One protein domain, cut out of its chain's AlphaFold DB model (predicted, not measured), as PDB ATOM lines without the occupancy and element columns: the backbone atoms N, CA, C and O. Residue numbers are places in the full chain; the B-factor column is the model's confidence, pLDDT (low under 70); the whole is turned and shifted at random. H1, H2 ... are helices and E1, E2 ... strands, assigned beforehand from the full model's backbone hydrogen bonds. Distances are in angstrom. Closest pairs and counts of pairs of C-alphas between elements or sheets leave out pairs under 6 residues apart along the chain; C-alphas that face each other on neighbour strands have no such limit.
ATOM      1  N   ASP A 211     -36.736  18.397 -16.796       96.81
ATOM      2  CA  ASP A 211     -38.025  19.088 -16.676       96.81
ATOM      3  C   ASP A 211     -39.165  18.196 -17.222       96.81
ATOM      4  O   ASP A 211     -39.078  17.684 -18.345       96.81
ATOM      5  N   ASN A 212     -40.249  18.021 -16.457       96.88
ATOM      6  CA  ASN A 212     -41.373  17.173 -16.858       96.88
ATOM      7  C   ASN A 212     -42.041  17.753 -18.114       96.88
ATOM      8  O   ASN A 212     -42.641  18.826 -18.065       96.88
ATOM      9  N   THR A 213     -41.940  17.064 -19.253       96.94
ATOM     10  CA  THR A 213     -42.541  17.542 -20.510       96.94
ATOM     11  C   THR A 213     -44.051  17.327 -20.484       96.94
ATOM     12  O   THR A 213     -44.510  16.206 -20.266       96.94
ATOM     13  N   VAL A 214     -44.823  18.389 -20.714       95.31
ATOM     14  CA  VAL A 214     -46.292  18.369 -20.613       95.31
ATOM     15  C   VAL A 214     -46.974  18.485 -21.978       95.31
ATOM     16  O   VAL A 214     -46.379  18.924 -22.961       95.31
ATOM     17  N   ALA A 215     -48.240  18.073 -22.049       89.38
ATOM     18  CA  ALA A 215     -49.047  18.161 -23.264       89.38
ATOM     19  C   ALA A 215     -49.636  19.571 -23.483       89.38
ATOM     20  O   ALA A 215     -49.736  20.378 -22.558       89.38
ATOM     21  N   ALA A 216     -50.088  19.851 -24.708       81.50
ATOM     22  CA  ALA A 216     -50.856  21.058 -25.005       81.50
ATOM     23  C   ALA A 216     -52.138  21.128 -24.150       81.50
ATOM     24  O   ALA A 216     -52.774  20.108 -23.887       81.50
ATOM     25  N   GLY A 217     -52.511  22.336 -23.714       76.50
ATOM     26  CA  GLY A 217     -53.640  22.547 -22.800       76.50
ATOM     27  C   GLY A 217     -53.351  22.209 -21.332       76.50
ATOM     28  O   GLY A 217     -54.270  22.273 -20.525       76.50
ATOM     29  N   PHE A 218     -52.099  21.884 -20.976       86.69
ATOM     30  CA  PHE A 218     -51.668  21.642 -19.595       86.69
ATOM     31  C   PHE A 218     -52.114  22.763 -18.647       86.69
ATOM     32  O   PHE A 218     -52.955  22.543 -17.782       86.69
ATOM     33  N   GLY A 219     -51.553  23.961 -18.790       84.00
ATOM     34  CA  GLY A 219     -51.603  24.976 -17.740       84.00
ATOM     35  C   GLY A 219     -52.855  25.851 -17.703       84.00
ATOM     36  O   GLY A 219     -52.758  26.909 -17.096       84.00
ATOM     37  N   ASN A 220     -53.976  25.465 -18.333       90.88
ATOM     38  CA  ASN A 220     -55.158  26.330 -18.432       90.88
ATOM     39  C   ASN A 220     -55.729  26.675 -17.048       90.88
ATOM     40  O   ASN A 220     -56.434  25.870 -16.433       90.88
ATOM     41  N   ALA A 221     -55.413  27.876 -16.571       86.69
ATOM     42  CA  ALA A 221     -55.846  28.388 -15.282       86.69
ATOM     43  C   ALA A 221     -57.206  29.089 -15.348       86.69
ATOM     44  O   ALA A 221     -57.676  29.533 -14.305       86.69
ATOM     45  N   ASP A 222     -57.832  29.184 -16.530       89.56
ATOM     46  CA  ASP A 222     -59.136  29.825 -16.747       89.56
ATOM     47  C   ASP A 222     -59.194  31.211 -16.083       89.56
ATOM     48  O   ASP A 222     -59.936  31.427 -15.131       89.56
ATOM     49  N   GLY A 223     -58.276  32.111 -16.456       87.12
ATOM     50  CA  GLY A 223     -58.168  33.448 -15.855       87.12
ATOM     51  C   GLY A 223     -57.915  33.477 -14.337       87.12
ATOM     52  O   GLY A 223     -58.143  34.509 -13.717       87.12
ATOM     53  N   GLY A 224     -57.473  32.367 -13.734       90.81
ATOM     54  CA  GLY A 224     -57.267  32.203 -12.290       90.81
ATOM     55  C   GLY A 224     -58.350  31.386 -11.571       90.81
ATOM     56  O   GLY A 224     -58.138  30.984 -10.425       90.81
ATOM     57  N   PHE A 225     -59.485  31.083 -12.213       91.50
ATOM     58  CA  PHE A 225     -60.564  30.266 -11.630       91.50
ATOM     59  C   PHE A 225     -60.191  28.773 -11.515       91.50
ATOM     60  O   PHE A 225     -60.664  28.062 -10.622       91.50
ATOM     61  N   GLY A 226     -59.302  28.284 -12.380       90.56
ATOM     62  CA  GLY A 226     -58.796  26.915 -12.372       90.56
ATOM     63  C   GLY A 226     -57.671  26.668 -11.360       90.56
ATOM     64  O   GLY A 226     -56.990  27.579 -10.895       90.56
ATOM     65  N   ARG A 227     -57.423  25.384 -11.062       93.00
ATOM     66  CA  ARG A 227     -56.227  24.899 -10.337       93.00
ATOM     67  C   ARG A 227     -55.524  23.781 -11.129       93.00
ATOM     68  O   ARG A 227     -55.550  22.620 -10.710       93.00
ATOM     69  N   PRO A 228     -54.963  24.087 -12.313       91.75
ATOM     70  CA  PRO A 228     -54.470  23.084 -13.259       91.75
ATOM     71  C   PRO A 228     -53.352  22.181 -12.699       91.75
ATOM     72  O   PRO A 228     -52.422  22.630 -12.036       91.75
ATOM     73  N   ASN A 229     -53.427  20.877 -12.980       93.19
ATOM     74  CA  ASN A 229     -52.387  19.862 -12.706       93.19
ATOM     75  C   ASN A 229     -51.789  19.848 -11.277       93.19
ATOM     76  O   ASN A 229     -50.566  19.916 -11.124       93.19
ATOM     77  N   PRO A 230     -52.598  19.667 -10.213       91.38
ATOM     78  CA  PRO A 230     -52.104  19.587  -8.827       91.38
ATOM     79  C   PRO A 230     -51.060  18.477  -8.591       91.38
ATOM     80  O   PRO A 230     -50.276  18.538  -7.639       91.38
ATOM     81  N   GLY A 231     -51.045  17.455  -9.456       90.94
ATOM     82  CA  GLY A 231     -50.098  16.341  -9.412       90.94
ATOM     83  C   GLY A 231     -48.651  16.707  -9.758       90.94
ATOM     84  O   GLY A 231     -47.773  15.948  -9.383       90.94
ATOM     85  N   LEU A 232     -48.403  17.850 -10.411       94.44
ATOM     86  CA  LEU A 232     -47.059  18.335 -10.776       94.44
ATOM     87  C   LEU A 232     -46.592  19.538  -9.935       94.44
ATOM     88  O   LEU A 232     -45.545  20.117 -10.219       94.44
ATOM     89  N   LEU A 233     -47.348  19.912  -8.895       93.62
ATOM     90  CA  LEU A 233     -46.968  20.998  -7.986       93.62
ATOM     91  C   LEU A 233     -45.588  20.773  -7.361       93.62
ATOM     92  O   LEU A 233     -45.264  19.662  -6.933       93.62
ATOM     93  N   GLY A 234     -44.809  21.851  -7.309       95.19
ATOM     94  CA  GLY A 234     -43.442  21.885  -6.810       95.19
ATOM     95  C   GLY A 234     -42.409  21.264  -7.750       95.19
ATOM     96  O   GLY A 234     -41.257  21.180  -7.356       95.19
ATOM     97  N   THR A 235     -42.776  20.812  -8.958       96.81
ATOM     98  CA  THR A 235     -41.828  20.232  -9.932       96.81
ATOM     99  C   THR A 235     -41.476  21.207 -11.042       96.81
ATOM    100  O   THR A 235     -42.264  22.092 -11.380       96.81
ATOM    101  N   ARG A 236     -40.324  21.001 -11.692       96.81
ATOM    102  CA  ARG A 236     -40.061  21.649 -12.981       96.81
ATOM    103  C   ARG A 236     -40.876  21.000 -14.091       96.81
ATOM    104  O   ARG A 236     -40.891  19.773 -14.218       96.81
ATOM    105  N   VAL A 237     -41.474  21.835 -14.932       97.31
ATOM    106  CA  VAL A 237     -42.173  21.430 -16.153       97.31
ATOM    107  C   VAL A 237     -41.562  22.110 -17.376       97.31
ATOM    108  O   VAL A 237     -40.979  23.193 -17.286       97.31
ATOM    109  N   TYR A 238     -41.706  21.465 -18.529       97.38
ATOM    110  CA  TYR A 238     -41.409  22.018 -19.844       97.38
ATOM    111  C   TYR A 238     -42.679  21.966 -20.692       97.38
ATOM    112  O   TYR A 238     -43.180  20.881 -20.993       97.38
ATOM    113  N   VAL A 239     -43.191  23.140 -21.067       96.88
ATOM    114  CA  VAL A 239     -44.331  23.296 -21.975       96.88
ATOM    115  C   VAL A 239     -43.779  23.473 -23.396       96.88
ATOM    116  O   VAL A 239     -43.144  24.499 -23.652       96.88
ATOM    117  N   PRO A 240     -43.986  22.516 -24.321       95.88
ATOM    118  CA  PRO A 240     -43.467  22.614 -25.684       95.88
ATOM    119  C   PRO A 240     -44.045  23.797 -26.465       95.88
ATOM    120  O   PRO A 240     -45.223  24.128 -26.331       95.88
ATOM    121  N   GLY A 241     -43.208  24.407 -27.306       92.94
ATOM    122  CA  GLY A 241     -43.593  25.505 -28.194       92.94
ATOM    123  C   GLY A 241     -44.144  25.071 -29.562       92.94
ATOM    124  O   GLY A 241     -44.180  23.877 -29.872       92.94
ATOM    125  N   PRO A 242     -44.531  26.045 -30.408       94.62
ATOM    126  CA  PRO A 242     -44.518  27.483 -30.129       94.62
ATOM    127  C   PRO A 242     -45.678  27.909 -29.215       94.62
ATOM    128  O   PRO A 242     -46.800  27.431 -29.365       94.62
ATOM    129  N   LEU A 243     -45.417  28.845 -28.300       94.88
ATOM    130  CA  LEU A 243     -46.442  29.499 -27.476       94.88
ATOM    131  C   LEU A 243     -46.445  31.001 -27.771       94.88
ATOM    132  O   LEU A 243     -45.379  31.592 -27.892       94.88
ATOM    133  N   GLN A 244     -47.611  31.630 -27.860       94.62
ATOM    134  CA  GLN A 244     -47.751  33.083 -28.007       94.62
ATOM    135  C   GLN A 244     -48.202  33.698 -26.679       94.62
ATOM    136  O   GLN A 244     -49.051  33.106 -26.011       94.62
ATOM    137  N   LEU A 245     -47.676  34.868 -26.313       95.06
ATOM    138  CA  LEU A 245     -48.208  35.688 -25.219       95.06
ATOM    139  C   LEU A 245     -49.618  36.167 -25.604       95.06
ATOM    140  O   LEU A 245     -49.780  36.846 -26.616       95.06
ATOM    141  N   THR A 246     -50.630  35.756 -24.836       94.12
ATOM    142  CA  THR A 246     -52.060  35.963 -25.139       94.12
ATOM    143  C   THR A 246     -52.662  37.138 -24.384       94.12
ATOM    144  O   THR A 246     -53.446  37.883 -24.968       94.12
ATOM    145  N   ASP A 247     -52.260  37.343 -23.131       94.31
ATOM    146  CA  ASP A 247     -52.654  38.497 -22.325       94.31
ATOM    147  C   ASP A 247     -51.420  39.058 -21.596       94.31
ATOM    148  O   ASP A 247     -50.831  38.363 -20.762       94.31
ATOM    149  N   PRO A 248     -50.982  40.296 -21.895       93.06
ATOM    150  CA  PRO A 248     -49.905  40.948 -21.167       93.06
ATOM    151  C   PRO A 248     -50.369  41.536 -19.833       93.06
ATOM    152  O   PRO A 248     -49.544  42.116 -19.149       93.06
ATOM    153  N   THR A 249     -51.648  41.478 -19.466       92.75
ATOM    154  CA  THR A 249     -52.236  42.077 -18.253       92.75
ATOM    155  C   THR A 249     -53.363  41.203 -17.671       92.75
ATOM    156  O   THR A 249     -54.456  41.709 -17.405       92.75
ATOM    157  N   PRO A 250     -53.139  39.892 -17.447       93.94
ATOM    158  CA  PRO A 250     -54.186  39.004 -16.966       93.94
ATOM    159  C   PRO A 250     -54.607  39.407 -15.557       93.94
ATOM    160  O   PRO A 250     -53.777  39.629 -14.669       93.94
ATOM    161  N   ARG A 251     -55.923  39.466 -15.338       92.06
ATOM    162  CA  ARG A 251     -56.500  39.946 -14.078       92.06
ATOM    163  C   ARG A 251     -55.987  39.165 -12.859       92.06
ATOM    164  O   ARG A 251     -55.682  39.802 -11.860       92.06
ATOM    165  N   ALA A 252     -55.753  37.855 -12.993       92.62
ATOM    166  CA  ALA A 252     -55.168  36.985 -11.963       92.62
ATOM    167  C   ALA A 252     -53.794  37.420 -11.419       92.62
ATOM    168  O   ALA A 252     -53.400  36.961 -10.350       92.62
ATOM    169  N   PHE A 253     -53.050  38.265 -12.141       93.12
ATOM    170  CA  PHE A 253     -51.766  38.814 -11.694       93.12
ATOM    171  C   PHE A 253     -51.824  40.308 -11.350       93.12
ATOM    172  O   PHE A 253     -50.787  40.872 -11.003       93.12
ATOM    173  N   HIS A 254     -52.987  40.957 -11.461       88.81
ATOM    174  CA  HIS A 254     -53.150  42.382 -11.177       88.81
ATOM    175  C   HIS A 254     -52.911  42.678  -9.695       88.81
ATOM    176  O   HIS A 254     -53.493  42.022  -8.832       88.81
ATOM    177  N   ARG A 255     -52.093  43.687  -9.381       85.62
ATOM    178  CA  ARG A 255     -51.947  44.150  -8.000       85.62
ATOM    179  C   ARG A 255     -53.242  44.827  -7.564       85.62
ATOM    180  O   ARG A 255     -53.621  45.855  -8.117       85.62
ATOM    181  N   GLU A 256     -53.904  44.288  -6.550       77.81
ATOM    182  CA  GLU A 256     -55.026  44.996  -5.938       77.81
ATOM    183  C   GLU A 256     -54.496  46.086  -5.010       77.81
ATOM    184  O   GLU A 256     -53.734  45.819  -4.077       77.81
ATOM    185  N   SER A 257     -54.889  47.326  -5.290       73.50
ATOM    186  CA  SER A 257     -54.525  48.494  -4.502       73.50
ATOM    187  C   SER A 257     -55.681  49.489  -4.418       73.50
ATOM    188  O   SER A 257     -56.717  49.335  -5.068       73.50
ATOM    189  N   ALA A 258     -55.505  50.531  -3.603       69.94
ATOM    190  CA  ALA A 258     -56.463  51.625  -3.494       69.94
ATOM    191  C   ALA A 258     -56.557  52.487  -4.774       69.94
ATOM    192  O   ALA A 258     -57.492  53.281  -4.891       69.94
ATOM    193  N   ASP A 259     -55.625  52.348  -5.729       74.81
ATOM    194  CA  ASP A 259     -55.729  52.979  -7.047       74.81
ATOM    195  C   ASP A 259     -56.438  52.031  -8.036       74.81
ATOM    196  O   ASP A 259     -55.854  51.037  -8.469       74.81
ATOM    197  N   PRO A 260     -57.674  52.330  -8.483       69.00
ATOM    198  CA  PRO A 260     -58.371  51.505  -9.472       69.00
ATOM    199  C   PRO A 260     -57.715  51.518 -10.867       69.00
ATOM    200  O   PRO A 260     -58.209  50.842 -11.770       69.00
ATOM    201  N   LYS A 261     -56.650  52.303 -11.077       79.31
ATOM    202  CA  LYS A 261     -55.857  52.365 -12.313       79.31
ATOM    203  C   LYS A 261     -54.459  51.762 -12.168       79.31
ATOM    204  O   LYS A 261     -53.616  52.027 -13.028       79.31
ATOM    205  N   ASP A 262     -54.209  50.991 -11.111       79.69
ATOM    206  CA  ASP A 262     -52.905  50.387 -10.851       79.69
ATOM    207  C   ASP A 262     -52.347  49.665 -12.099       79.69
ATOM    208  O   ASP A 262     -52.964  48.743 -12.630       79.69
ATOM    209  N   PRO A 263     -51.189  50.088 -12.636       84.56
ATOM    210  CA  PRO A 263     -50.613  49.472 -13.820       84.56
ATOM    211  C   PRO A 263     -49.716  48.271 -13.479       84.56
ATOM    212  O   PRO A 263     -49.031  47.784 -14.384       84.56
ATOM    213  N   VAL A 264     -49.643  47.836 -12.214       85.38
ATOM    214  CA  VAL A 264     -48.750  46.768 -11.745       85.38
ATOM    215  C   VAL A 264     -49.417  45.398 -11.829       85.38
ATOM    216  O   VAL A 264     -50.536  45.175 -11.374       85.38
ATOM    217  N   TYR A 265     -48.668  44.458 -12.392       89.25
ATOM    218  CA  TYR A 265     -49.036  43.060 -12.548       89.25
ATOM    219  C   TYR A 265     -47.789  42.206 -12.294       89.25
ATOM    220  O   TYR A 265     -46.668  42.653 -12.540       89.25
ATOM    221  N   TYR A 266     -47.979  40.974 -11.827       90.56
ATOM    222  CA  TYR A 266     -46.896  40.061 -11.438       90.56
ATOM    223  C   TYR A 266     -46.654  38.903 -12.423       90.56
ATOM    224  O   TYR A 266     -46.026  37.901 -12.067       90.56
ATOM    225  N   GLY A 267     -47.148  39.025 -13.655       93.81
ATOM    226  CA  GLY A 267     -47.093  37.975 -14.666       93.81
ATOM    227  C   GLY A 267     -47.965  38.254 -15.890       93.81
ATOM    228  O   GLY A 267     -48.663  39.267 -15.964       93.81
ATOM    229  N   PHE A 268     -47.932  37.318 -16.835       95.25
ATOM    230  CA  PHE A 268     -48.656  37.346 -18.109       95.25
ATOM    231  C   PHE A 268     -49.271  35.975 -18.427       95.25
ATOM    232  O   PHE A 268     -48.951  34.973 -17.785       95.25
ATOM    233  N   GLU A 269     -50.159  35.921 -19.417       95.88
ATOM    234  CA  GLU A 269     -50.710  34.672 -19.946       95.88
ATOM    235  C   GLU A 269     -50.050  34.301 -21.281       95.88
ATOM    236  O   GLU A 269     -49.768  35.163 -22.120       95.88
ATOM    237  N   VAL A 270     -49.837  33.002 -21.500       95.50
ATOM    238  CA  VAL A 270     -49.520  32.446 -22.821       95.50
ATOM    239  C   VAL A 270     -50.559  31.427 -23.291       95.50
ATOM    240  O   VAL A 270     -51.314  30.835 -22.516       95.50
ATOM    241  N   SER A 271     -50.516  31.175 -24.599       94.31
ATOM    242  CA  SER A 271     -51.308  30.193 -25.341       94.31
ATOM    243  C   SER A 271     -51.574  28.905 -24.561       94.31
ATOM    244  O   SER A 271     -50.652  28.212 -24.135       94.31
ATOM    245  N   GLY A 272     -52.857  28.561 -24.436       91.19
ATOM    246  CA  GLY A 272     -53.321  27.459 -23.593       91.19
ATOM    247  C   GLY A 272     -53.774  27.884 -22.193       91.19
ATOM    248  O   GLY A 272     -53.964  27.002 -21.361       91.19
ATOM    249  N   GLY A 273     -53.948  29.188 -21.940       93.62
ATOM    250  CA  GLY A 273     -54.433  29.727 -20.662       93.62
ATOM    251  C   GLY A 273     -53.403  29.626 -19.538       93.62
ATOM    252  O   GLY A 273     -53.775  29.491 -18.373       93.62
ATOM    253  N   ILE A 274     -52.113  29.582 -19.887       96.44
ATOM    254  CA  ILE A 274     -51.033  29.317 -18.937       96.44
ATOM    255  C   ILE A 274     -50.583  30.637 -18.329       96.44
ATOM    256  O   ILE A 274     -49.958  31.458 -19.001       96.44
ATOM    257  N   LEU A 275     -50.868  30.809 -17.042       96.69
ATOM    258  CA  LEU A 275     -50.357  31.917 -16.248       96.69
ATOM    259  C   LEU A 275     -48.864  31.704 -15.951       96.69
ATOM    260  O   LEU A 275     -48.456  30.662 -15.429       96.69
ATOM    261  N   VAL A 276     -48.054  32.706 -16.287       96.44
ATOM    262  CA  VAL A 276     -46.601  32.736 -16.105       96.44
ATOM    263  C   VAL A 276     -46.251  33.901 -15.185       96.44
ATOM    264  O   VAL A 276     -46.493  35.058 -15.524       96.44
ATOM    265  N   SER A 277     -45.681  33.604 -14.018       94.31
ATOM    266  CA  SER A 277     -45.228  34.635 -13.088       94.31
ATOM    267  C   SER A 277     -43.928  35.274 -13.571       94.31
ATOM    268  O   SER A 277     -42.981  34.581 -13.942       94.31
ATOM    269  N   SER A 278     -43.859  36.601 -13.481       90.44
ATOM    270  CA  SER A 278     -42.653  37.378 -13.773       90.44
ATOM    271  C   SER A 278     -41.746  37.569 -12.548       90.44
ATOM    272  O   SER A 278     -40.739  38.261 -12.660       90.44
ATOM    273  N   GLN A 279     -42.063  36.983 -11.381       85.06
ATOM    274  CA  GLN A 279     -41.388  37.260 -10.097       85.06
ATOM    275  C   GLN A 279     -39.852  37.154 -10.162       85.06
ATOM    276  O   GLN A 279     -39.156  37.986  -9.585       85.06
ATOM    277  N   ASN A 280     -39.327  36.169 -10.898       82.56
ATOM    278  CA  ASN A 280     -37.886  35.913 -11.011       82.56
ATOM    279  C   ASN A 280     -37.278  36.457 -12.322       82.56
ATOM    280  O   ASN A 280     -36.073  36.319 -12.549       82.56
ATOM    281  N   THR A 281     -38.083  37.060 -13.203       82.62
ATOM    282  CA  THR A 281     -37.677  37.444 -14.569       82.62
ATOM    283  C   THR A 281     -37.950  38.904 -14.929       82.62
ATOM    284  O   THR A 281     -37.431  39.355 -15.948       82.62
ATOM    285  N   SER A 282     -38.700  39.657 -14.117       75.19
ATOM    286  CA  SER A 282     -38.904  41.105 -14.267       75.19
ATOM    287  C   SER A 282     -37.795  41.944 -13.615       75.19
ATOM    288  O   SER A 282     -36.886  41.432 -12.955       75.19
ATOM    289  N   GLY A 283     -37.879  43.263 -13.807       64.19
ATOM    290  CA  GLY A 283     -36.946  44.248 -13.257       64.19
ATOM    291  C   GLY A 283     -35.827  44.644 -14.223       64.19
ATOM    292  O   GLY A 283     -35.724  44.138 -15.339       64.19
ATOM    293  N   ALA A 284     -34.980  45.580 -13.795       53.69
ATOM    294  CA  ALA A 284     -33.799  45.966 -14.562       53.69
ATOM    295  C   ALA A 284     -32.778  44.815 -14.603       53.69
ATOM    296  O   ALA A 284     -32.594  44.112 -13.605       53.69
ATOM    297  N   SER A 285     -32.083  44.650 -15.734       54.62
ATOM    298  CA  SER A 285     -30.935  43.738 -15.809       54.62
ATOM    299  C   SER A 285     -29.899  44.120 -14.742       54.62
ATOM    300  O   SER A 285     -29.516  45.293 -14.686       54.62
ATOM    301  N   PRO A 286     -29.454  43.182 -13.885       48.06
ATOM    302  CA  PRO A 286     -28.596  43.515 -12.755       48.06
ATOM    303  C   PRO A 286     -27.243  44.085 -13.202       48.06
ATOM    304  O   PRO A 286     -26.550  43.508 -14.040       48.06
ATOM    305  N   THR A 287     -26.834  45.213 -12.618       45.53
ATOM    306  CA  THR A 287     -25.534  45.852 -12.907       45.53
ATOM    307  C   THR A 287     -24.337  45.106 -12.307       45.53
ATOM    308  O   THR A 287     -23.196  45.478 -12.561       45.53
ATOM    309  N   ASP A 288     -24.593  44.082 -11.493       43.03
ATOM    310  CA  ASP A 288     -23.615  43.216 -10.827       43.03
ATOM    311  C   ASP A 288     -23.295  41.928 -11.616       43.03
ATOM    312  O   ASP A 288     -22.453  41.140 -11.189       43.03
ATOM    313  N   GLY A 289     -23.925  41.723 -12.779       43.44
ATOM    314  CA  GLY A 289     -23.740  40.528 -13.606       43.44
ATOM    315  C   GLY A 289     -24.674  39.361 -13.271       43.44
ATOM    316  O   GLY A 289     -24.455  38.257 -13.771       43.44
ATOM    317  N   GLY A 290     -25.718  39.580 -12.462       49.91
ATOM    318  CA  GLY A 290     -26.821  38.631 -12.306       49.91
ATOM    319  C   GLY A 290     -27.552  38.310 -13.629       49.91
ATOM    320  O   GLY A 290     -27.366  38.999 -14.636       49.91
ATOM    321  N   PRO A 291     -28.400  37.261 -13.653       55.47
ATOM    322  CA  PRO A 291     -29.065  36.803 -14.873       55.47
ATOM    323  C   PRO A 291     -29.921  37.904 -15.512       55.47
ATOM    324  O   PRO A 291     -30.603  38.663 -14.817       55.47
ATOM    325  N   ALA A 292     -29.898  37.959 -16.847       61.12
ATOM    326  CA  ALA A 292     -30.673  38.918 -17.624       61.12
ATOM    327  C   ALA A 292     -32.169  38.831 -17.286       61.12
ATOM    328  O   ALA A 292     -32.702  37.741 -17.057       61.12
ATOM    329  N   ARG A 293     -32.843  39.986 -17.261       70.88
ATOM    330  CA  ARG A 293     -34.295  40.090 -17.061       70.88
ATOM    331  C   ARG A 293     -35.002  40.230 -18.409       70.88
ATOM    332  O   ARG A 293     -34.461  40.803 -19.350       70.88
ATOM    333  N   CYS A 294     -36.209  39.686 -18.494       78.00
ATOM    334  CA  CYS A 294     -37.016  39.568 -19.706       78.00
ATOM    335  C   CYS A 294     -38.478  39.834 -19.352       78.00
ATOM    336  O   CYS A 294     -39.325  38.940 -19.315       78.00
ATOM    337  N   ASP A 295     -38.768  41.098 -19.060       82.62
ATOM    338  CA  ASP A 295     -40.126  41.560 -18.809       82.62
ATOM    339  C   ASP A 295     -40.905  41.672 -20.135       82.62
ATOM    340  O   ASP A 295     -41.129  42.751 -20.687       82.62
ATOM    341  N   TRP A 296     -41.279  40.510 -20.680       85.44
ATOM    342  CA  TRP A 296     -42.055  40.382 -21.918       85.44
ATOM    343  C   TRP A 296     -43.404  41.107 -21.833       85.44
ATOM    344  O   TRP A 296     -43.904  41.608 -22.838       85.44
ATOM    345  N   GLN A 297     -43.966  41.203 -20.626       86.25
ATOM    346  CA  GLN A 297     -45.158  41.988 -20.337       86.25
ATOM    347  C   GLN A 297     -44.903  43.487 -20.545       86.25
ATOM    348  O   GLN A 297     -45.661  44.135 -21.269       86.25
ATOM    349  N   ALA A 298     -43.865  44.050 -19.920       81.44
ATOM    350  CA  ALA A 298     -43.543  45.468 -20.052       81.44
ATOM    351  C   ALA A 298     -43.253  45.844 -21.512       81.44
ATOM    352  O   ALA A 298     -43.740  46.873 -21.979       81.44
ATOM    353  N   LEU A 299     -42.551  44.971 -22.243       81.50
ATOM    354  CA  LEU A 299     -42.247  45.133 -23.666       81.50
ATOM    355  C   LEU A 299     -43.524  45.244 -24.522       81.50
ATOM    356  O   LEU A 299     -43.724  46.243 -25.209       81.50
ATOM    357  N   VAL A 300     -44.438  44.269 -24.422       86.06
ATOM    358  CA  VAL A 300     -45.702  44.271 -25.191       86.06
ATOM    359  C   VAL A 300     -46.602  45.451 -24.812       86.06
ATOM    360  O   VAL A 300     -47.296  45.997 -25.668       86.06
ATOM    361  N   ARG A 301     -46.595  45.878 -23.541       84.00
ATOM    362  CA  ARG A 301     -47.389  47.025 -23.070       84.00
ATOM    363  C   ARG A 301     -46.835  48.384 -23.495       84.00
ATOM    364  O   ARG A 301     -47.626  49.299 -23.700       84.00
ATOM    365  N   GLY A 302     -45.511  48.533 -23.530       78.00
ATOM    366  CA  GLY A 302     -44.838  49.796 -23.833       78.00
ATOM    367  C   GLY A 302     -44.701  50.042 -25.332       78.00
ATOM    368  O   GLY A 302     -45.116  51.090 -25.823       78.00
ATOM    369  N   ASP A 303     -44.170  49.051 -26.049       74.38
ATOM    370  CA  ASP A 303     -43.748  49.195 -27.446       74.38
ATOM    371  C   ASP A 303     -44.746  48.567 -28.438       74.38
ATOM    372  O   ASP A 303     -44.692  48.828 -29.643       74.38
ATOM    373  N   GLY A 304     -45.685  47.756 -27.941       75.00
ATOM    374  CA  GLY A 304     -46.627  46.992 -28.755       75.00
ATOM    375  C   GLY A 304     -46.006  45.736 -29.376       75.00
ATOM    376  O   GLY A 304     -45.006  45.190 -28.903       75.00
ATOM    377  N   GLY A 305     -46.629  45.244 -30.448       84.44
ATOM    378  CA  GLY A 305     -46.204  44.020 -31.127       84.44
ATOM    379  C   GLY A 305     -46.664  42.740 -30.420       84.44
ATOM    380  O   GLY A 305     -47.721  42.702 -29.792       84.44
ATOM    381  N   SER A 306     -45.892  41.663 -30.565       88.75
ATOM    382  CA  SER A 306     -46.214  40.344 -30.012       88.75
ATOM    383  C   SER A 306     -44.968  39.579 -29.570       88.75
ATOM    384  O   SER A 306     -43.885  39.765 -30.124       88.75
ATOM    385  N   VAL A 307     -45.122  38.698 -28.580       92.75
ATOM    386  CA  VAL A 307     -44.056  37.799 -28.112       92.75
ATOM    387  C   VAL A 307     -44.457  36.352 -28.374       92.75
ATOM    388  O   VAL A 307     -45.565  35.924 -28.041       92.75
ATOM    389  N   VAL A 308     -43.529  35.595 -28.953       94.06
ATOM    390  CA  VAL A 308     -43.640  34.153 -29.179       94.06
ATOM    391  C   VAL A 308     -42.473  33.461 -28.481       94.06
ATOM    392  O   VAL A 308     -41.354  33.955 -28.506       94.06
ATOM    393  N   PHE A 309     -42.715  32.296 -27.894       94.50
ATOM    394  CA  PHE A 309     -41.722  31.400 -27.307       94.50
ATOM    395  C   PHE A 309     -41.568  30.194 -28.246       94.50
ATOM    396  O   PHE A 309     -42.328  29.225 -28.122       94.50
ATOM    397  N   PRO A 310     -40.649  30.223 -29.236       94.06
ATOM    398  CA  PRO A 310     -40.642  29.235 -30.320       94.06
ATOM    399  C   PRO A 310     -40.300  27.830 -29.824       94.06
ATOM    400  O   PRO A 310     -40.848  26.846 -30.312       94.06
ATOM    401  N   GLN A 311     -39.425  27.753 -28.818       94.00
ATOM    402  CA  GLN A 311     -39.019  26.515 -28.156       94.00
ATOM    403  C   GLN A 311     -39.894  26.177 -26.939       94.00
ATOM    404  O   GLN A 311     -39.605  25.210 -26.250       94.00
ATOM    405  N   GLY A 312     -40.949  26.950 -26.660       95.00
ATOM    406  CA  GLY A 312     -41.766  26.798 -25.456       95.00
ATOM    407  C   GLY A 312     -41.147  27.445 -24.215       95.00
ATOM    408  O   GLY A 312     -40.225  28.252 -24.324       95.00
ATOM    409  N   ILE A 313     -41.676  27.103 -23.038       96.25
ATOM    410  CA  ILE A 313     -41.292  27.702 -21.745       96.25
ATOM    411  C   ILE A 313     -41.068  26.637 -20.669       96.25
ATOM    412  O   ILE A 313     -41.582  25.517 -20.755       96.25
ATOM    413  N   ARG A 314     -40.290  26.984 -19.642       96.62
ATOM    414  CA  ARG A 314     -39.974  26.114 -18.498       96.62
ATOM    415  C   ARG A 314     -40.141  26.877 -17.191       96.62
ATOM    416  O   ARG A 314     -40.256  28.096 -17.173       96.62
ATOM    417  N   GLY A 315     -40.133  26.150 -16.086       95.94
ATOM    418  CA  GLY A 315     -40.195  26.732 -14.751       95.94
ATOM    419  C   GLY A 315     -40.723  25.728 -13.745       95.94
ATOM    420  O   GLY A 315     -41.024  24.587 -14.102       95.94
ATOM    421  N   VAL A 316     -40.839  26.146 -12.490       96.75
ATOM    422  CA  VAL A 316     -41.517  25.352 -11.466       96.75
ATOM    423  C   VAL A 316     -43.018  25.581 -11.571       96.75
ATOM    424  O   VAL A 316     -43.465  26.722 -11.647       96.75
ATOM    425  N   TRP A 317     -43.799  24.510 -11.603       97.06
ATOM    426  CA  TRP A 317     -45.253  24.586 -11.550       97.06
ATOM    427  C   TRP A 317     -45.699  24.632 -10.089       97.06
ATOM    428  O   TRP A 317     -45.496  23.655  -9.367       97.06
ATOM    429  N   ASP A 318     -46.258  25.748  -9.620       95.69
ATOM    430  CA  ASP A 318     -46.605  25.896  -8.202       95.69
ATOM    431  C   ASP A 318     -47.783  26.850  -7.936       95.69
ATOM    432  O   ASP A 318     -48.303  27.532  -8.817       95.69
ATOM    433  N   THR A 319     -48.200  26.855  -6.677       94.88
ATOM    434  CA  THR A 319     -49.220  27.679  -6.040       94.88
ATOM    435  C   THR A 319     -48.871  29.161  -6.129       94.88
ATOM    436  O   THR A 319     -47.786  29.552  -5.688       94.88
ATOM    437  N   TYR A 320     -49.824  29.954  -6.621       94.62
ATOM    438  CA  TYR A 320     -49.835  31.415  -6.591       94.62
ATOM    439  C   TYR A 320     -51.051  31.931  -5.820       94.62
ATOM    440  O   TYR A 320     -52.180  31.491  -6.056       94.62
ATOM    441  N   THR A 321     -50.813  32.933  -4.979       91.62
ATOM    442  CA  THR A 321     -51.826  33.814  -4.385       91.62
ATOM    443  C   THR A 321     -51.316  35.250  -4.436       91.62
ATOM    444  O   THR A 321     -50.111  35.492  -4.335       91.62
ATOM    445  N   PHE A 322     -52.219  36.213  -4.542       87.94
ATOM    446  CA  PHE A 322     -51.951  37.594  -4.167       87.94
ATOM    447  C   PHE A 322     -52.432  37.832  -2.727       87.94
ATOM    448  O   PHE A 322     -53.222  37.050  -2.195       87.94
ATOM    449  N   VAL A 323     -51.935  38.891  -2.088       80.69
ATOM    450  CA  VAL A 323     -52.397  39.351  -0.774       80.69
ATOM    451  C   VAL A 323     -52.568  40.866  -0.873       80.69
ATOM    452  O   VAL A 323     -51.566  41.560  -1.056       80.69
ATOM    453  N   PRO A 324     -53.799  41.397  -0.799       69.06
ATOM    454  CA  PRO A 324     -54.023  42.833  -0.842       69.06
ATOM    455  C   PRO A 324     -53.545  43.476   0.462       69.06
ATOM    456  O   PRO A 324     -53.985  43.105   1.552       69.06
ATOM    457  N   CYS A 325     -52.671  44.479   0.369       64.00
ATOM    458  CA  CYS A 325     -52.399  45.338   1.518       64.00
ATOM    459  C   CYS A 325     -53.512  46.393   1.633       64.00
ATOM    460  O   CYS A 325     -53.982  46.926   0.627       64.00
ATOM    461  N   ARG A 326     -53.947  46.715   2.861       55.16
ATOM    462  CA  ARG A 326     -55.093  47.621   3.110       55.16
ATOM    463  C   ARG A 326     -54.875  49.063   2.640       55.16
ATOM    464  O   ARG A 326     -55.840  49.800   2.467       55.16
ATOM    465  N   ASP A 327     -53.621  49.457   2.453       54.09
ATOM    466  CA  ASP A 327     -53.173  50.735   1.892       54.09
ATOM    467  C   ASP A 327     -52.955  50.682   0.364       54.09
ATOM    468  O   ASP A 327     -52.708  51.709  -0.266       54.09
ATOM    469  N   GLY A 328     -53.038  49.493  -0.241       50.06
ATOM    470  CA  GLY A 328     -52.658  49.228  -1.626       50.06
ATOM    471  C   GLY A 328     -51.148  49.170  -1.890       50.06
ATOM    472  O   GLY A 328     -50.723  49.221  -3.046       50.06
ATOM    473  N   GLY A 329     -50.333  49.092  -0.839       53.41
ATOM    474  CA  GLY A 329     -48.883  48.966  -0.915       53.41
ATOM    475  C   GLY A 329     -48.399  47.512  -0.934       53.41
ATOM    476  O   GLY A 329     -49.093  46.594  -1.361       53.41
ATOM    477  N   ILE A 330     -47.166  47.321  -0.457       50.69
ATOM    478  CA  ILE A 330     -46.544  46.007  -0.184       50.69
ATOM    479  C   ILE A 330     -46.013  45.904   1.260       50.69
ATOM    480  O   ILE A 330     -45.302  44.958   1.586       50.69
ATOM    481  N   GLY A 331     -46.269  46.920   2.097       44.06
ATOM    482  CA  GLY A 331     -45.592  47.107   3.387       44.06
ATOM    483  C   GLY A 331     -46.332  46.516   4.585       44.06
ATOM    484  O   GLY A 331     -45.722  45.826   5.396       44.06
ATOM    485  N   GLU A 332     -47.641  46.760   4.690       46.62
ATOM    486  CA  GLU A 332     -48.459  46.346   5.840       46.62
ATOM    487  C   GLU A 332     -49.742  45.631   5.389       46.62
ATOM    488  O   GLU A 332     -50.867  46.110   5.552       46.62
ATOM    489  N   CYS A 333     -49.568  44.430   4.833       56.34
ATOM    490  CA  CYS A 333     -50.657  43.505   4.515       56.34
ATOM    491  C   CYS A 333     -51.270  42.913   5.800       56.34
ATOM    492  O   CYS A 333     -51.077  41.750   6.149       56.34
ATOM    493  N   THR A 334     -52.001  43.752   6.536       48.62
ATOM    494  CA  THR A 334     -52.766  43.366   7.723       48.62
ATOM    495  C   THR A 334     -54.135  42.830   7.306       48.62
ATOM    496  O   THR A 334     -54.991  43.562   6.814       48.62
ATOM    497  N   GLY A 335     -54.363  41.534   7.504       50.25
ATOM    498  CA  GLY A 335     -55.593  40.851   7.106       50.25
ATOM    499  C   GLY A 335     -55.924  39.675   8.019       50.25
ATOM    500  O   GLY A 335     -55.115  39.277   8.859       50.25
ATOM    501  N   GLY A 336     -57.121  39.118   7.867       48.06
ATOM    502  CA  GLY A 336     -57.438  37.792   8.381       48.06
ATOM    503  C   GLY A 336     -56.626  36.714   7.654       48.06
ATOM    504  O   GLY A 336     -56.163  36.904   6.532       48.06
ATOM    505  N   ALA A 337     -56.474  35.536   8.263       48.19
ATOM    506  CA  ALA A 337     -55.687  34.428   7.693       48.19
ATOM    507  C   ALA A 337     -56.227  33.864   6.351       48.19
ATOM    508  O   ALA A 337     -55.646  32.936   5.789       48.19
ATOM    509  N   SER A 338     -57.347  34.402   5.863       54.72
ATOM    510  CA  SER A 338     -58.060  34.044   4.635       54.72
ATOM    511  C   SER A 338     -58.031  35.126   3.550       54.72
ATOM    512  O   SER A 338     -58.669  34.932   2.520       54.72
ATOM    513  N   ASP A 339     -57.349  36.253   3.779       69.00
ATOM    514  CA  ASP A 339     -57.463  37.447   2.923       69.00
ATOM    515  C   ASP A 339     -56.622  37.351   1.631       69.00
ATOM    516  O   ASP A 339     -56.765  38.183   0.739       69.00
ATOM    517  N   GLY A 340     -55.771  36.326   1.495       78.94
ATOM    518  CA  GLY A 340     -55.091  36.006   0.238       78.94
ATOM    519  C   GLY A 340     -56.013  35.322  -0.774       78.94
ATOM    520  O   GLY A 340     -56.734  34.376  -0.426       78.94
ATOM    521  N   GLY A 341     -55.947  35.777  -2.026       88.69
ATOM    522  CA  GLY A 341     -56.761  35.299  -3.143       88.69
ATOM    523  C   GLY A 341     -56.119  35.534  -4.513       88.69
ATOM    524  O   GLY A 341     -55.023  36.081  -4.624       88.69
ATOM    525  N   VAL A 342     -56.801  35.100  -5.572       91.25
ATOM    526  CA  VAL A 342     -56.423  35.324  -6.974       91.25
ATOM    527  C   VAL A 342     -57.281  36.464  -7.533       91.25
ATOM    528  O   VAL A 342     -58.478  36.251  -7.732       91.25
ATOM    529  N   PRO A 343     -56.710  37.649  -7.806       89.56
ATOM    530  CA  PRO A 343     -57.478  38.839  -8.163       89.56
ATOM    531  C   PRO A 343     -58.394  38.647  -9.375       89.56
ATOM    532  O   PRO A 343     -57.993  38.104 -10.405       89.56
ATOM    533  N   GLY A 344     -59.627  39.147  -9.273       87.94
ATOM    534  CA  GLY A 344     -60.669  39.025 -10.297       87.94
ATOM    535  C   GLY A 344     -61.341  37.659 -10.387       87.94
ATOM    536  O   GLY A 344     -62.034  37.407 -11.371       87.94
ATOM    537  N   THR A 345     -61.151  36.791  -9.390       90.88
ATOM    538  CA  THR A 345     -61.898  35.528  -9.276       90.88
ATOM    539  C   THR A 345     -63.069  35.617  -8.294       90.88
ATOM    540  O   THR A 345     -63.740  34.620  -8.021       90.88
ATOM    541  N   GLU A 346     -63.329  36.811  -7.764       86.38
ATOM    542  CA  GLU A 346     -64.417  37.111  -6.841       86.38
ATOM    543  C   GLU A 346     -65.769  37.052  -7.581       86.38
ATOM    544  O   GLU A 346     -65.948  37.721  -8.606       86.38
ATOM    545  N   PRO A 347     -66.750  36.266  -7.104       79.94
ATOM    546  CA  PRO A 347     -68.083  36.244  -7.690       79.94
ATOM    547  C   PRO A 347     -68.826  37.575  -7.489       79.94
ATOM    548  O   PRO A 347     -68.643  38.293  -6.505       79.94
ATOM    549  N   ALA A 348     -69.730  37.890  -8.421       76.56
ATOM    550  CA  ALA A 348     -70.458  39.164  -8.464       76.56
ATOM    551  C   ALA A 348     -71.428  39.408  -7.285       76.56
ATOM    552  O   ALA A 348     -71.968  40.506  -7.158       76.56
ATOM    553  N   ASP A 349     -71.669  38.402  -6.442       75.38
ATOM    554  CA  ASP A 349     -72.441  38.500  -5.199       75.38
ATOM    555  C   ASP A 349     -71.587  38.886  -3.974       75.38
ATOM    556  O   ASP A 349     -72.130  39.050  -2.881       75.38
ATOM    557  N   GLY A 350     -70.273  39.074  -4.149       68.06
ATOM    558  CA  GLY A 350     -69.343  39.443  -3.081       68.06
ATOM    559  C   GLY A 350     -68.866  38.266  -2.225       68.06
ATOM    560  O   GLY A 350     -68.313  38.485  -1.148       68.06
ATOM    561  N   GLY A 351     -69.078  37.022  -2.672       71.62
ATOM    562  CA  GLY A 351     -68.455  35.849  -2.061       71.62
ATOM    563  C   GLY A 351     -66.918  35.856  -2.167       71.62
ATOM    564  O   GLY A 351     -66.341  36.637  -2.925       71.62
ATOM    565  N   PRO A 352     -66.217  34.978  -1.426       72.12
ATOM    566  CA  PRO A 352     -64.770  34.850  -1.542       72.12
ATOM    567  C   PRO A 352     -64.387  34.274  -2.911       72.12
ATOM    568  O   PRO A 352     -64.930  33.249  -3.333       72.12
ATOM    569  N   GLY A 353     -63.422  34.913  -3.574       83.56
ATOM    570  CA  GLY A 353     -62.810  34.407  -4.797       83.56
ATOM    571  C   GLY A 353     -61.966  33.146  -4.580       83.56
ATOM    572  O   GLY A 353     -61.934  32.520  -3.513       83.56
ATOM    573  N   ASN A 354     -61.243  32.754  -5.622       90.62
ATOM    574  CA  ASN A 354     -60.340  31.618  -5.577       90.62
ATOM    575  C   ASN A 354     -59.127  31.961  -4.697       90.62
ATOM    576  O   ASN A 354     -58.368  32.867  -5.012       90.62
ATOM    577  N   ARG A 355     -58.911  31.225  -3.601       90.62
ATOM    578  CA  ARG A 355     -57.796  31.496  -2.664       90.62
ATOM    579  C   ARG A 355     -56.406  31.374  -3.293       90.62
ATOM    580  O   ARG A 355     -55.481  32.045  -2.870       90.62
ATOM    581  N   PHE A 356     -56.254  30.488  -4.270       93.19
ATOM    582  CA  PHE A 356     -55.015  30.299  -5.016       93.19
ATOM    583  C   PHE A 356     -55.302  29.629  -6.362       93.19
ATOM    584  O   PHE A 356     -56.307  28.923  -6.523       93.19
ATOM    585  N   THR A 357     -54.373  29.806  -7.297       95.81
ATOM    586  CA  THR A 357     -54.303  29.088  -8.577       95.81
ATOM    587  C   THR A 357     -52.912  28.459  -8.738       95.81
ATOM    588  O   THR A 357     -52.072  28.569  -7.842       95.81
ATOM    589  N   HIS A 358     -52.667  27.752  -9.841       95.94
ATOM    590  CA  HIS A 358     -51.351  27.197 -10.162       95.94
ATOM    591  C   HIS A 358     -50.791  27.892 -11.398       95.94
ATOM    592  O   HIS A 358     -51.486  28.022 -12.406       95.94
ATOM    593  N   VAL A 359     -49.536  28.323 -11.310       97.06
ATOM    594  CA  VAL A 359     -48.848  29.095 -12.346       97.06
ATOM    595  C   VAL A 359     -47.457  28.522 -12.592       97.06
ATOM    596  O   VAL A 359     -46.920  27.748 -11.793       97.06
ATOM    597  N   LEU A 360     -46.853  28.925 -13.705       97.00
ATOM    598  CA  LEU A 360     -45.450  28.654 -13.971       97.00
ATOM    599  C   LEU A 360     -44.573  29.743 -13.340       97.00
ATOM    600  O   LEU A 360     -44.807  30.929 -13.560       97.00
ATOM    601  N   TYR A 361     -43.524  29.330 -12.630       95.38
ATOM    602  CA  TYR A 361     -42.439  30.175 -12.126       95.38
ATOM    603  C   TYR A 361     -41.132  29.861 -12.876       95.38
ATOM    604  O   TYR A 361     -40.361  28.985 -12.452       95.38
ATOM    605  N   PRO A 362     -40.861  30.529 -14.010       94.62
ATOM    606  CA  PRO A 362     -39.552  30.531 -14.656       94.62
ATOM    607  C   PRO A 362     -38.457  31.035 -13.717       94.62
ATOM    608  O   PRO A 362     -38.719  31.847 -12.838       94.62
ATOM    609  N   GLN A 363     -37.223  30.566 -13.901       88.94
ATOM    610  CA  GLN A 363     -36.109  30.909 -13.002       88.94
ATOM    611  C   GLN A 363     -35.054  31.818 -13.640       88.94
ATOM    612  O   GLN A 363     -34.194  32.354 -12.950       88.94
ATOM    613  N   ASN A 364     -35.080  31.958 -14.963       85.69
ATOM    614  CA  ASN A 364     -34.149  32.765 -15.745       85.69
ATOM    615  C   ASN A 364     -34.724  32.981 -17.153       85.69
ATOM    616  O   ASN A 364     -35.642  32.279 -17.577       85.69
ATOM    617  N   CYS A 365     -34.159  33.920 -17.899       85.31
ATOM    618  CA  CYS A 365     -34.649  34.238 -19.233       85.31
ATOM    619  C   CYS A 365     -34.123  33.285 -20.312       85.31
ATOM    620  O   CYS A 365     -34.909  32.785 -21.110       85.31
ATOM    621  N   ASP A 366     -32.831  32.957 -20.294       83.56
ATOM    622  CA  ASP A 366     -32.174  32.263 -21.412       83.56
ATOM    623  C   ASP A 366     -32.609  30.798 -21.595       83.56
ATOM    624  O   ASP A 366     -32.636  30.290 -22.718       83.56
ATOM    625  N   ARG A 367     -32.951  30.099 -20.503       86.88
ATOM    626  CA  ARG A 367     -33.424  28.703 -20.521       86.88
ATOM    627  C   ARG A 367     -34.935  28.595 -20.339       86.88
ATOM    628  O   ARG A 367     -35.546  27.740 -20.983       86.88
ATOM    629  N   ASP A 368     -35.523  29.394 -19.447       92.81
ATOM    630  CA  ASP A 368     -36.912  29.188 -19.019       92.81
ATOM    631  C   ASP A 368     -37.931  30.087 -19.756       92.81
ATOM    632  O   ASP A 368     -39.058  29.638 -19.967       92.81
ATOM    633  N   LEU A 369     -37.537  31.284 -20.225       91.12
ATOM    634  CA  LEU A 369     -38.372  32.223 -21.006       91.12
ATOM    635  C   LEU A 369     -37.660  32.782 -22.254       91.12
ATOM    636  O   LEU A 369     -37.641  33.996 -22.482       91.12
ATOM    637  N   ALA A 370     -37.113  31.897 -23.091       87.12
ATOM    638  CA  ALA A 370     -36.454  32.248 -24.352       87.12
ATOM    639  C   ALA A 370     -37.466  32.700 -25.432       87.12
ATOM    640  O   ALA A 370     -37.758  31.987 -26.398       87.12
ATOM    641  N   GLY A 371     -38.053  33.878 -25.218       83.75
ATOM    642  CA  GLY A 371     -38.990  34.536 -26.120       83.75
ATOM    643  C   GLY A 371     -38.306  35.272 -27.273       83.75
ATOM    644  O   GLY A 371     -37.126  35.615 -27.228       83.75
ATOM    645  N   VAL A 372     -39.088  35.530 -28.315       87.00
ATOM    646  CA  VAL A 372     -38.761  36.392 -29.448       87.00
ATOM    647  C   VAL A 372     -39.880  37.418 -29.563       87.00
ATOM    648  O   VAL A 372     -41.055  37.052 -29.640       87.00
ATOM    649  N   TRP A 373     -39.511  38.695 -29.566       86.12
ATOM    650  CA  TRP A 373     -40.430  39.801 -29.813       86.12
ATOM    651  C   TRP A 373     -40.420  40.174 -31.293       86.12
ATOM    652  O   TRP A 373     -39.358  40.335 -31.895       86.12
ATOM    653  N   ASP A 374     -41.612  40.333 -31.852       84.31
ATOM    654  CA  ASP A 374     -41.843  41.025 -33.110       84.31
ATOM    655  C   ASP A 374     -42.623  42.300 -32.786       84.31
ATOM    656  O   ASP A 374     -43.776  42.231 -32.353       84.31
ATOM    657  N   ALA A 375     -41.999  43.462 -32.996       74.75
ATOM    658  CA  ALA A 375     -42.637  44.770 -32.833       74.75
ATOM    659  C   ALA A 375     -43.868  44.948 -33.745       74.75
ATOM    660  O   ALA A 375     -44.694  45.835 -33.524       74.75
ATOM    661  N   GLY A 376     -43.994  44.104 -34.774       64.19
ATOM    662  CA  GLY A 376     -44.863  44.321 -35.911       64.19
ATOM    663  C   GLY A 376     -44.281  45.412 -36.804       64.19
ATOM    664  O   GLY A 376     -43.723  46.409 -36.342       64.19
ATOM    665  N   ILE A 377     -44.431  45.262 -38.118       50.03
ATOM    666  CA  ILE A 377     -44.104  46.354 -39.036       50.03
ATOM    667  C   ILE A 377     -45.145  47.460 -38.817       50.03
ATOM    668  O   ILE A 377     -46.215  47.441 -39.430       50.03
ATOM    669  N   GLN A 378     -44.827  48.452 -37.976       48.75
ATOM    670  CA  GLN A 378     -45.442  49.769 -38.109       48.75
ATOM    671  C   GLN A 378     -45.097  50.262 -39.511       48.75
ATOM    672  O   GLN A 378     -43.950  50.601 -39.804       48.75
TER     673      GLN A 378
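What this domain is: This is residues 211 to 378 of the 382 residues of an uncharacterized protein of Vitiosangium sp. GDMCC 1.1324 (UniProt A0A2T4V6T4). Little regular structure is present: long loops surround a small sandwich, two strongly twisted antiparallel sheets face to face with strands crossed at 66 degrees, E4-E3-E2-E5-E8 with H1 on it, and E1-E6-E7. The 168 printed residues include two named helices and eight strands, ordered E1 E2 E3 E4 H1 E5 E6 E7 H2 E8; the mixed class rests on 50 residues. It is compact, radius of gyration of the C-alphas 16.0 A, spanning 42 by 36 by 35 A.

How they stand to each other: Start at E1, residues 235 to 239, antiparallel to E6, residues 313 to 320; N 237 and O 315, 2.9 A, are within hydrogen-bond range. Next find E4, residues 274 to 277, and E7, residues 357 to 361; their closest C-alphas, Val 276 and Leu 360, are 4.7 A apart. In H1, residues 296 to 303, every O i to N i+4 pair is within range. H2, residues 365 to 368, too short for such pairs, only grazes E1-E6-E7.

Where its parts are: Find E1's start, C-alpha 235, at (-41.828, 20.232, -9.932). E6 runs 17.8 A, bending 64 degrees at 316. E8, residues 372 to 374, ends at (-41.843, 41.025, -33.110).

The domain as a whole: The printed part has no cut. Long links are E2 to E3, E4 to H1 and E6 to E7. Residues under pLDDT 70 include 324 to 339.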